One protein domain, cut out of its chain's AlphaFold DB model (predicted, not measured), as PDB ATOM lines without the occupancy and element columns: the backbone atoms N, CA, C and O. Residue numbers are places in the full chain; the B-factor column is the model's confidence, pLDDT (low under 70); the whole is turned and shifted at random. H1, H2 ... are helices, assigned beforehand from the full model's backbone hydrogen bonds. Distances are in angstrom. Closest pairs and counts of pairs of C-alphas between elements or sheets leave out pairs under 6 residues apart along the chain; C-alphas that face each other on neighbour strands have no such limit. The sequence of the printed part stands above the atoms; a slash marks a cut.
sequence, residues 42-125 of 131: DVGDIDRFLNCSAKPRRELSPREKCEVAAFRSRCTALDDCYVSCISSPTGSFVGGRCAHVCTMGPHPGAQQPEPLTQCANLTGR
ATOM      1  N   ASP A  42      16.326  26.256 -27.017       90.12
ATOM      2  CA  ASP A  42      16.074  26.223 -25.576       90.12
ATOM      3  C   ASP A  42      14.747  26.929 -25.265       90.12
ATOM      4  O   ASP A  42      14.681  28.161 -25.149       90.12
ATOM      5  N   VAL A  43      13.686  26.129 -25.176       91.81
ATOM      6  CA  VAL A  43      12.314  26.561 -24.876       91.81
ATOM      7  C   VAL A  43      11.959  26.448 -23.391       91.81
ATOM      8  O   VAL A  43      10.803  26.649 -23.024       91.81
ATOM      9  N   GLY A  44      12.936  26.147 -22.532       91.69
ATOM     10  CA  GLY A  44      12.722  25.911 -21.107       91.69
ATOM     11  C   GLY A  44      13.000  24.469 -20.690       91.69
ATOM     12  O   GLY A  44      13.094  23.554 -21.498       91.69
ATOM     13  N   ASP A  45      13.073  24.267 -19.380       92.12
ATOM     14  CA  ASP A  45      13.126  22.972 -18.696       92.12
ATOM     15  C   ASP A  45      11.732  22.298 -18.640       92.12
ATOM     16  O   ASP A  45      11.290  21.841 -17.582       92.12
ATOM     17  N   ILE A  46      11.003  22.296 -19.763       87.69
ATOM     18  CA  ILE A  46       9.589  21.874 -19.853       87.69
ATOM     19  C   ILE A  46       9.370  20.368 -19.639       87.69
ATOM     20  O   ILE A  46       8.245  19.954 -19.395       87.69
ATOM     21  N   ASP A  47      10.434  19.564 -19.681       86.12
ATOM     22  CA  ASP A  47      10.384  18.118 -19.412       86.12
ATOM     23  C   ASP A  47      10.753  17.765 -17.963       86.12
ATOM     24  O   ASP A  47      10.657  16.609 -17.551       86.12
ATOM     25  N   ARG A  48      11.254  18.741 -17.194       86.12
ATOM     26  CA  ARG A  48      11.796  18.512 -15.847       86.12
ATOM     27  C   ARG A  48      10.994  19.178 -14.747       86.12
ATOM     28  O   ARG A  48      10.911  18.572 -13.688       86.12
ATOM     29  N   PHE A  49      10.434  20.364 -15.009       84.19
ATOM     30  CA  PHE A  49       9.664  21.176 -14.059       84.19
ATOM     31  C   PHE A  49      10.429  21.455 -12.752       84.19
ATOM     32  O   PHE A  49      10.668  20.591 -11.913       84.19
ATOM     33  N   LEU A  50      10.882  22.697 -12.583       91.44
ATOM     34  CA  LEU A  50      11.814  23.071 -11.516       91.44
ATOM     35  C   LEU A  50      11.102  23.647 -10.286       91.44
ATOM     36  O   LEU A  50      11.690  24.460  -9.574       91.44
ATOM     37  N   ASN A  51       9.844  23.274 -10.044       95.06
ATOM     38  CA  ASN A  51       9.006  23.800  -8.966       95.06
ATOM     39  C   ASN A  51       9.020  25.341  -8.946       95.06
ATOM     40  O   ASN A  51       9.368  25.977  -7.947       95.06
ATOM     41  N   CYS A  52       8.790  25.936 -10.119       95.56
ATOM     42  CA  CYS A  52       8.805  27.373 -10.405       95.56
ATOM     43  C   CYS A  52      10.123  28.084 -10.060       95.56
ATOM     44  O   CYS A  52      10.199  29.317 -10.012       95.56
ATOM     45  N   SER A  53      11.195  27.321  -9.857       96.12
ATOM     46  CA  SER A  53      12.515  27.828  -9.479       96.12
ATOM     47  C   SER A  53      13.455  27.972 -10.677       96.12
ATOM     48  O   SER A  53      14.645  28.239 -10.491       96.12
ATOM     49  N   ALA A  54      12.939  27.838 -11.908       95.56
ATOM     50  CA  ALA A  54      13.725  28.075 -13.113       95.56
ATOM     51  C   ALA A  54      14.342  29.482 -13.063       95.56
ATOM     52  O   ALA A  54      13.661  30.481 -12.798       95.56
ATOM     53  N   LYS A  55      15.661  29.542 -13.257       94.94
ATOM     54  CA  LYS A  55      16.420  30.792 -13.259       94.94
ATOM     55  C   LYS A  55      16.407  31.385 -14.672       94.94
ATOM     56  O   LYS A  55      16.669  30.638 -15.616       94.94
ATOM     57  N   PRO A  56      16.162  32.697 -14.831       95.12
ATOM     58  CA  PRO A  56      16.238  33.347 -16.133       95.12
ATOM     59  C   PRO A  56      17.615  33.165 -16.775       95.12
ATOM     60  O   PRO A  56      18.636  33.475 -16.165       95.12
ATOM     61  N   ARG A  57      17.630  32.674 -18.017       94.62
ATOM     62  CA  ARG A  57      18.823  32.523 -18.867       94.62
ATOM     63  C   ARG A  57      19.003  33.693 -19.841       94.62
ATOM     64  O   ARG A  57      19.889  33.677 -20.686       94.62
ATOM     65  N   ARG A  58      18.154  34.711 -19.709       93.38
ATOM     66  CA  ARG A  58      18.191  35.984 -20.429       93.38
ATOM     67  C   ARG A  58      17.659  37.098 -19.536       93.38
ATOM     68  O   ARG A  58      17.040  36.836 -18.500       93.38
ATOM     69  N   GLU A  59      17.839  38.336 -19.972       94.56
ATOM     70  CA  GLU A  59      17.156  39.459 -19.346       94.56
ATOM     71  C   GLU A  59      15.642  39.379 -19.599       94.56
ATOM     72  O   GLU A  59      15.177  39.120 -20.715       94.56
ATOM     73  N   LEU A  60      14.873  39.566 -18.525       93.31
ATOM     74  CA  LEU A  60      13.417  39.607 -18.571       93.31
ATOM     75  C   LEU A  60      12.937  41.056 -18.615       93.31
ATOM     76  O   LEU A  60      13.380  41.896 -17.823       93.31
ATOM     77  N   SER A  61      11.973  41.325 -19.489       92.56
ATOM     78  CA  SER A  61      11.250  42.597 -19.501       92.56
ATOM     79  C   SER A  61      10.463  42.812 -18.194       92.56
ATOM     80  O   SER A  61      10.178  41.848 -17.479       92.56
ATOM     81  N   PRO A  62      10.057  44.052 -17.863       94.31
ATOM     82  CA  PRO A  62       9.199  44.322 -16.705       94.31
ATOM     83  C   PRO A  62       7.918  43.478 -16.689       94.31
ATOM     84  O   PRO A  62       7.558  42.921 -15.653       94.31
ATOM     85  N   ARG A  63       7.280  43.310 -17.854       93.50
ATOM     86  CA  ARG A  63       6.136  42.412 -18.028       93.50
ATOM     87  C   ARG A  63       6.471  40.975 -17.649       93.50
ATOM     88  O   ARG A  63       5.764  40.379 -16.851       93.50
ATOM     89  N   GLU A  64       7.552  40.425 -18.185       94.25
ATOM     90  CA  GLU A  64       7.936  39.032 -17.924       94.25
ATOM     91  C   GLU A  64       8.347  38.810 -16.466       94.25
ATOM     92  O   GLU A  64       8.066  37.757 -15.901       94.25
ATOM     93  N   LYS A  65       8.967  39.807 -15.824       96.00
ATOM     94  CA  LYS A  65       9.248  39.777 -14.381       96.00
ATOM     95  C   LYS A  65       7.954  39.707 -13.566       96.00
ATOM     96  O   LYS A  65       7.884  38.908 -12.635       96.00
ATOM     97  N   CYS A  66       6.943  40.497 -13.931       95.56
ATOM     98  CA  CYS A  66       5.609  40.438 -13.327       95.56
ATOM     99  C   CYS A  66       4.966  39.059 -13.523       95.56
ATOM    100  O   CYS A  66       4.549  38.442 -12.546       95.56
ATOM    101  N   GLU A  67       4.965  38.539 -14.755       94.88
ATOM    102  CA  GLU A  67       4.392  37.227 -15.082       94.88
ATOM    103  C   GLU A  67       5.066  36.122 -14.256       94.88
ATOM    104  O   GLU A  67       4.389  35.366 -13.564       94.88
ATOM    105  N   VAL A  68       6.403  36.065 -14.240       95.88
ATOM    106  CA  VAL A  68       7.164  35.065 -13.471       95.88
ATOM    107  C   VAL A  68       6.893  35.171 -11.970       95.88
ATOM    108  O   VAL A  68       6.763  34.142 -11.307       95.88
ATOM    109  N   ALA A  69       6.794  36.382 -11.417       96.50
ATOM    110  CA  ALA A  69       6.477  36.568 -10.002       96.50
ATOM    111  C   ALA A  69       5.068  36.054  -9.661       96.50
ATOM    112  O   ALA A  69       4.897  35.329  -8.680       96.50
ATOM    113  N   ALA A  70       4.079  36.372 -10.498       95.44
ATOM    114  CA  ALA A  70       2.702  35.918 -10.332       95.44
ATOM    115  C   ALA A  70       2.551  34.399 -10.534       95.44
ATOM    116  O   ALA A  70       1.775  33.752  -9.838       95.44
ATOM    117  N   PHE A  71       3.324  33.796 -11.437       95.94
ATOM    118  CA  PHE A  71       3.346  32.344 -11.602       95.94
ATOM    119  C   PHE A  71       3.980  31.629 -10.410       95.94
ATOM    120  O   PHE A  71       3.431  30.646  -9.912       95.94
ATOM    121  N   ARG A  72       5.096  32.154  -9.898       96.44
ATOM    122  CA  ARG A  72       5.784  31.599  -8.726       96.44
ATOM    123  C   ARG A  72       4.939  31.615  -7.458       96.44
ATOM    124  O   ARG A  72       5.111  30.726  -6.633       96.44
ATOM    125  N   SER A  73       4.049  32.592  -7.288       94.88
ATOM    126  CA  SER A  73       3.228  32.692  -6.074       94.88
ATOM    127  C   SER A  73       2.170  31.590  -5.961       94.88
ATOM    128  O   SER A  73       1.783  31.240  -4.849       94.88
ATOM    129  N   ARG A  74       1.717  31.030  -7.091       92.88
ATOM    130  CA  ARG A  74       0.723  29.940  -7.134       92.88
ATOM    131  C   ARG A  74       1.358  28.572  -7.351       92.88
ATOM    132  O   ARG A  74       0.909  27.592  -6.773       92.88
ATOM    133  N   CYS A  75       2.376  28.536  -8.207       94.62
ATOM    134  CA  CYS A  75       3.165  27.377  -8.598       94.62
ATOM    135  C   CYS A  75       2.379  26.080  -8.870       94.62
ATOM    136  O   CYS A  75       2.618  25.035  -8.268       94.62
ATOM    137  N   THR A  76       1.439  26.132  -9.814       94.25
ATOM    138  CA  THR A  76       0.889  24.913 -10.431       94.25
ATOM    139  C   THR A  76       1.859  24.327 -11.466       94.25
ATOM    140  O   THR A  76       2.796  24.997 -11.892       94.25
ATOM    141  N   ALA A  77       1.618  23.099 -11.940       93.69
ATOM    142  CA  ALA A  77       2.442  22.501 -13.000       93.69
ATOM    143  C   ALA A  77       2.460  23.356 -14.285       93.69
ATOM    144  O   ALA A  77       3.512  23.563 -14.888       93.69
ATOM    145  N   LEU A  78       1.309  23.938 -14.646       94.69
ATOM    146  CA  LEU A  78       1.216  24.869 -15.769       94.69
ATOM    147  C   LEU A  78       2.026  26.142 -15.506       94.69
ATOM    148  O   LEU A  78       2.741  26.606 -16.392       94.69
ATOM    149  N   ASP A  79       1.947  26.696 -14.295       95.88
ATOM    150  CA  ASP A  79       2.721  27.883 -13.920       95.88
ATOM    151  C   ASP A  79       4.230  27.612 -13.978       95.88
ATOM    152  O   ASP A  79       4.981  28.454 -14.465       95.88
ATOM    153  N   ASP A  80       4.680  26.431 -13.548       96.06
ATOM    154  CA  ASP A  80       6.082  26.018 -13.652       96.06
ATOM    155  C   ASP A  80       6.534  25.933 -15.115       96.06
ATOM    156  O   ASP A  80       7.595  26.453 -15.472       96.06
ATOM    157  N   CYS A  81       5.686  25.390 -15.998       95.62
ATOM    158  CA  CYS A  81       5.931  25.435 -17.439       95.62
ATOM    159  C   CYS A  81       6.130  26.876 -17.935       95.62
ATOM    160  O   CYS A  81       7.107  27.164 -18.631       95.62
ATOM    161  N   TYR A  82       5.251  27.805 -17.546       95.75
ATOM    162  CA  TYR A  82       5.376  29.209 -17.940       95.75
ATOM    163  C   TYR A  82       6.633  29.868 -17.371       95.75
ATOM    164  O   TYR A  82       7.334  30.555 -18.111       95.75
ATOM    165  N   VAL A  83       6.963  29.647 -16.095       96.50
ATOM    166  CA  VAL A  83       8.183  30.190 -15.476       96.50
ATOM    167  C   VAL A  83       9.420  29.691 -16.211       96.50
ATOM    168  O   VAL A  83      10.321  30.479 -16.509       96.50
ATOM    169  N   SER A  84       9.441  28.405 -16.544       96.31
ATOM    170  CA  SER A  84      10.515  27.757 -17.283       96.31
ATOM    171  C   SER A  84      10.654  28.313 -18.705       96.31
ATOM    172  O   SER A  84      11.732  28.759 -19.102       96.31
ATOM    173  N   CYS A  85       9.545  28.404 -19.443       95.62
ATOM    174  CA  CYS A  85       9.533  28.934 -20.800       95.62
ATOM    175  C   CYS A  85       9.899  30.422 -20.862       95.62
ATOM    176  O   CYS A  85      10.721  30.819 -21.689       95.62
ATOM    177  N   ILE A  86       9.349  31.260 -19.977       95.50
ATOM    178  CA  ILE A  86       9.663  32.697 -19.944       95.50
ATOM    179  C   ILE A  86      11.138  32.903 -19.592       95.50
ATOM    180  O   ILE A  86      11.789  33.768 -20.176       95.50
ATOM    181  N   SER A  87      11.682  32.084 -18.689       95.56
ATOM    182  CA  SER A  87      13.095  32.116 -18.301       95.56
ATOM    183  C   SER A  87      14.046  31.667 -19.412       95.56
ATOM    184  O   SER A  87      15.237  31.977 -19.345       95.56
ATOM    185  N   SER A  88      13.544  30.959 -20.423       94.88
ATOM    186  CA  SER A  88      14.339  30.477 -21.548       94.88
ATOM    187  C   SER A  88      14.636  31.586 -22.573       94.88
ATOM    188  O   SER A  88      13.868  32.549 -22.707       94.88
ATOM    189  N   PRO A  89      15.748  31.473 -23.318       90.69
ATOM    190  CA  PRO A  89      16.096  32.423 -24.360       90.69
ATOM    191  C   PRO A  89      15.183  32.313 -25.581       90.69
ATOM    192  O   PRO A  89      14.996  33.326 -26.243       90.69
ATOM    193  N   THR A  90      14.611  31.137 -25.891       89.06
ATOM    194  CA  THR A  90      13.856  30.950 -27.145       89.06
ATOM    195  C   THR A  90      12.372  30.633 -26.990       89.06
ATOM    196  O   THR A  90      11.611  30.837 -27.934       89.06
ATOM    197  N   GLY A  91      11.909  30.232 -25.803       83.56
ATOM    198  CA  GLY A  91      10.509  29.857 -25.572       83.56
ATOM    199  C   GLY A  91       9.505  30.983 -25.844       83.56
ATOM    200  O   GLY A  91       8.389  30.739 -26.304       83.56
ATOM    201  N   SER A  92       9.909  32.242 -25.656       82.94
ATOM    202  CA  SER A  92       9.076  33.411 -25.957       82.94
ATOM    203  C   SER A  92       8.988  33.761 -27.453       82.94
ATOM    204  O   SER A  92       8.139  34.586 -27.811       82.94
ATOM    205  N   PHE A  93       9.812  33.136 -28.307       85.19
ATOM    206  CA  PHE A  93       9.865  33.342 -29.763       85.19
ATOM    207  C   PHE A  93       9.183  32.229 -30.576       85.19
ATOM    208  O   PHE A  93       9.005  32.379 -31.783       85.19
ATOM    209  N   VAL A  94       8.768  31.130 -29.939       82.25
ATOM    210  CA  VAL A  94       7.960  30.078 -30.583       82.25
ATOM    211  C   VAL A  94       6.604  30.666 -31.002       82.25
ATOM    212  O   VAL A  94       6.062  31.517 -30.300       82.25
ATOM    213  N   GLY A  95       6.040  30.261 -32.147       78.50
ATOM    214  CA  GLY A  95       4.751  30.779 -32.629       78.50
ATOM    215  C   GLY A  95       3.636  30.582 -31.594       78.50
ATOM    216  O   GLY A  95       3.327  29.455 -31.246       78.50
ATOM    217  N   GLY A  96       3.047  31.667 -31.074       80.44
ATOM    218  CA  GLY A  96       2.108  31.626 -29.935       80.44
ATOM    219  C   GLY A  96       2.769  31.639 -28.539       80.44
ATOM    220  O   GLY A  96       2.085  31.514 -27.522       80.44
ATOM    221  N   ARG A  97       4.086  31.871 -28.490       89.75
ATOM    222  CA  ARG A  97       4.949  32.088 -27.314       89.75
ATOM    223  C   ARG A  97       4.847  30.954 -26.288       89.75
ATOM    224  O   ARG A  97       4.492  29.826 -26.619       89.75
ATOM    225  N   CYS A  98       5.102  31.258 -25.017       92.75
ATOM    226  CA  CYS A  98       5.000  30.281 -23.935       92.75
ATOM    227  C   CYS A  98       3.608  29.683 -23.754       92.75
ATOM    228  O   CYS A  98       3.497  28.569 -23.254       92.75
ATOM    229  N   ALA A  99       2.554  30.371 -24.201       91.62
ATOM    230  CA  ALA A  99       1.238  29.760 -24.217       91.62
ATOM    231  C   ALA A  99       1.191  28.571 -25.175       91.62
ATOM    232  O   ALA A  99       0.770  27.503 -24.762       91.62
ATOM    233  N   HIS A 100       1.699  28.717 -26.399       91.00
ATOM    234  CA  HIS A 100       1.798  27.599 -27.334       91.00
ATOM    235  C   HIS A 100       2.663  26.465 -26.781       91.00
ATOM    236  O   HIS A 100       2.224  25.318 -26.774       91.00
ATOM    237  N   VAL A 101       3.859  26.784 -26.271       92.19
ATOM    238  CA  VAL A 101       4.784  25.777 -25.726       92.19
ATOM    239  C   VAL A 101       4.111  24.961 -24.623       92.19
ATOM    240  O   VAL A 101       4.155  23.735 -24.661       92.19
ATOM    241  N   CYS A 102       3.439  25.619 -23.678       93.06
ATOM    242  CA  CYS A 102       2.849  24.941 -22.530       93.06
ATOM    243  C   CYS A 102       1.509  24.265 -22.839       93.06
ATOM    244  O   CYS A 102       1.289  23.148 -22.378       93.06
ATOM    245  N   THR A 103       0.620  24.896 -23.615       92.06
ATOM    246  CA  THR A 103      -0.746  24.384 -23.821       92.06
ATOM    247  C   THR A 103      -0.915  23.476 -25.034       92.06
ATOM    248  O   THR A 103      -1.951  22.827 -25.153       92.06
ATOM    249  N   MET A 104       0.074  23.405 -25.931       88.12
ATOM    250  CA  MET A 104       0.128  22.384 -26.988       88.12
ATOM    251  C   MET A 104       1.106  21.248 -26.666       88.12
ATOM    252  O   MET A 104       1.025  20.193 -27.289       88.12
ATOM    253  N   GLY A 105       2.011  21.453 -25.703       86.88
ATOM    254  CA  GLY A 105       2.938  20.437 -25.211       86.88
ATOM    255  C   GLY A 105       2.458  19.797 -23.901       86.88
ATOM    256  O   GLY A 105       1.517  19.005 -23.922       86.88
ATOM    257  N   PRO A 106       3.089  20.110 -22.756       87.25
ATOM    258  CA  PRO A 106       2.894  19.387 -21.498       87.25
ATOM    259  C   PRO A 106       1.507  19.541 -20.855       87.25
ATOM    260  O   PRO A 106       1.131  18.723 -20.017       87.25
ATOM    261  N   HIS A 107       0.732  20.563 -21.228       90.31
ATOM    262  CA  HIS A 107      -0.591  20.836 -20.659       90.31
ATOM    263  C   HIS A 107      -1.657  21.026 -21.751       90.31
ATOM    264  O   HIS A 107      -2.212  22.121 -21.891       90.31
ATOM    265  N   PRO A 108      -1.965  19.976 -22.534       88.81
ATOM    266  CA  PRO A 108      -2.843  20.076 -23.692       88.81
ATOM    267  C   PRO A 108      -4.233  20.603 -23.312       88.81
ATOM    268  O   PRO A 108      -4.902  20.057 -22.437       88.81
ATOM    269  N   GLY A 109      -4.671  21.674 -23.979       86.56
ATOM    270  CA  GLY A 109      -6.006  22.256 -23.786       86.56
ATOM    271  C   GLY A 109      -6.200  23.016 -22.470       86.56
ATOM    272  O   GLY A 109      -7.323  23.424 -22.166       86.56
ATOM    273  N   ALA A 110      -5.135  23.233 -21.693       88.00
ATOM    274  CA  ALA A 110      -5.219  24.048 -20.492       88.00
ATOM    275  C   ALA A 110      -5.611  25.495 -20.830       88.00
ATOM    276  O   ALA A 110      -5.147  26.079 -21.815       88.00
ATOM    277  N   GLN A 111      -6.470  26.080 -19.995       87.25
ATOM    278  CA  GLN A 111      -6.841  27.485 -20.124       87.25
ATOM    279  C   GLN A 111      -5.632  28.374 -19.843       87.25
ATOM    280  O   GLN A 111      -4.810  28.075 -18.973       87.25
ATOM    281  N   GLN A 112      -5.529  29.481 -20.580       82.38
ATOM    282  CA  GLN A 112      -4.445  30.426 -20.364       82.38
ATOM    283  C   GLN A 112      -4.530  31.031 -18.958       82.38
ATOM    284  O   GLN A 112      -5.605  31.471 -18.543       82.38
ATOM    285  N   PRO A 113      -3.406  31.099 -18.232       84.62
ATOM    286  CA  PRO A 113      -3.405  31.679 -16.907       84.62
ATOM    287  C   PRO A 113      -3.612  33.193 -16.911       84.62
ATOM    288  O   PRO A 113      -3.014  33.922 -17.703       84.62
ATOM    289  N   GLU A 114      -4.350  33.666 -15.913       87.88
ATOM    290  CA  GLU A 114      -4.636  35.086 -15.697       87.88
ATOM    291  C   GLU A 114      -3.402  36.022 -15.608       87.88
ATOM    292  O   GLU A 114      -3.485  37.130 -16.147       87.88
ATOM    293  N   PRO A 115      -2.236  35.622 -15.039       87.38
ATOM    294  CA  PRO A 115      -1.044  36.475 -14.983       87.38
ATOM    295  C   PRO A 115      -0.591  37.058 -16.327       87.38
ATOM    296  O   PRO A 115      -0.058  38.166 -16.372       87.38
ATOM    297  N   LEU A 116      -0.841  36.351 -17.436       84.88
ATOM    298  CA  LEU A 116      -0.510  36.836 -18.780       84.88
ATOM    299  C   LEU A 116      -1.318  38.081 -19.168       84.88
ATOM    300  O   LEU A 116      -0.832  38.924 -19.924       84.88
ATOM    301  N   THR A 117      -2.548  38.180 -18.664       86.88
ATOM    302  CA  THR A 117      -3.454  39.309 -18.885       86.88
ATOM    303  C   THR A 117      -3.187  40.419 -17.873       86.88
ATOM    304  O   THR A 117      -3.108  41.581 -18.263       86.88
ATOM    305  N   GLN A 118      -2.971  40.076 -16.599       88.25
ATOM    306  CA  GLN A 118      -2.685  41.050 -15.535       88.25
ATOM    307  C   GLN A 118      -1.446  41.901 -15.834       88.25
ATOM    308  O   GLN A 118      -1.460  43.119 -15.675       88.25
ATOM    309  N   CYS A 119      -0.373  41.267 -16.309       89.81
ATOM    310  CA  CYS A 119       0.897  41.940 -16.567       89.81
ATOM    311  C   CYS A 119       0.971  42.600 -17.959       89.81
ATOM    312  O   CYS A 119       2.009  43.163 -18.318       89.81
ATOM    313  N   ALA A 120      -0.098  42.548 -18.766       85.06
ATOM    314  CA  ALA A 120      -0.068  42.952 -20.174       85.06
ATOM    315  C   ALA A 120       0.278  44.436 -20.391       85.06
ATOM    316  O   ALA A 120       0.928  44.768 -21.382       85.06
ATOM    317  N   ASN A 121      -0.100  45.308 -19.453       85.44
ATOM    318  CA  ASN A 121       0.095  46.759 -19.556       85.44
ATOM    319  C   ASN A 121       1.515  47.225 -19.185       85.44
ATOM    320  O   ASN A 121       1.828  48.408 -19.306       85.44
ATOM    321  N   LEU A 122       2.395  46.320 -18.745       80.44
ATOM    322  CA  LEU A 122       3.759  46.662 -18.347       80.44
ATOM    323  C   LEU A 122       4.683  46.750 -19.568       80.44
ATOM    324  O   LEU A 122       5.482  45.859 -19.856       80.44
ATOM    325  N   THR A 123       4.600  47.853 -20.306       67.19
ATOM    326  CA  THR A 123       5.515  48.125 -21.417       67.19
ATOM    327  C   THR A 123       6.841  48.676 -20.893       67.19
ATOM    328  O   THR A 123       6.987  49.880 -20.729       67.19
ATOM    329  N   GLY A 124       7.816  47.806 -20.622       59.72
ATOM    330  CA  GLY A 124       9.245  48.071 -20.870       59.72
ATOM    331  C   GLY A 124       9.941  49.323 -20.305       59.72
ATOM    332  O   GLY A 124      11.080  49.556 -20.693       59.72
ATOM    333  N   ARG A 125       9.341  50.126 -19.423       42.62
ATOM    334  CA  ARG A 125       9.968  51.331 -18.862       42.62
ATOM    335  C   ARG A 125       9.826  51.331 -17.345       42.62
ATOM    336  O   ARG A 125       8.900  51.902 -16.784       42.62
TER     337      ARG A 125
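What this domain is: This is residues 42 to 125 of the 131 residues of the protein "Putative integron gene cassette protein" of uncultured bacterium (UniProt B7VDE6). Three helices fold back and forth, with H2 in the middle between H1 and H3, and the short H4 packs on H1. Residues 42 to 61, with no named element, loop round the outside. The 84 printed residues hold four named helices, H1 to H4 in order, and no named strand: all helix, though under half, 36, are in them. The whole is compact, radius of gyration of the C-alphas 11.3 A, spanning 33 by 26 by 25 A.

How they stand to each other: H1, residues 62 to 74, and H2, residues 77 to 87, touch as a hairpin, opposite ways at a shallow tilt of 26 degrees; their closest C-alphas, Phe 71 and Asp 79, are 5.1 A apart. H2 and H3, residues 97 to 104, touch as another, at 30 degrees, closest at C-alphas Cys 85 and Cys 98, 5.7 A. H4, residues 115 to 118, touches H1's residues 66 to 71 alone. Every O i to N i+4 pair is within hydrogen-bond range in H2 and H3, 8 of 9 in H1; H4 is too short for one.

Where its parts are: H1 starts at C-alpha 62 (9.199, 44.322, -16.705) and is 19.2 A long, H2 15.3 A. H4 ends at C-alpha 118 (-2.685, 41.050, -15.535).

The domain as a whole: The printed part has no cut. Residues 123 to 125 have pLDDT under 70.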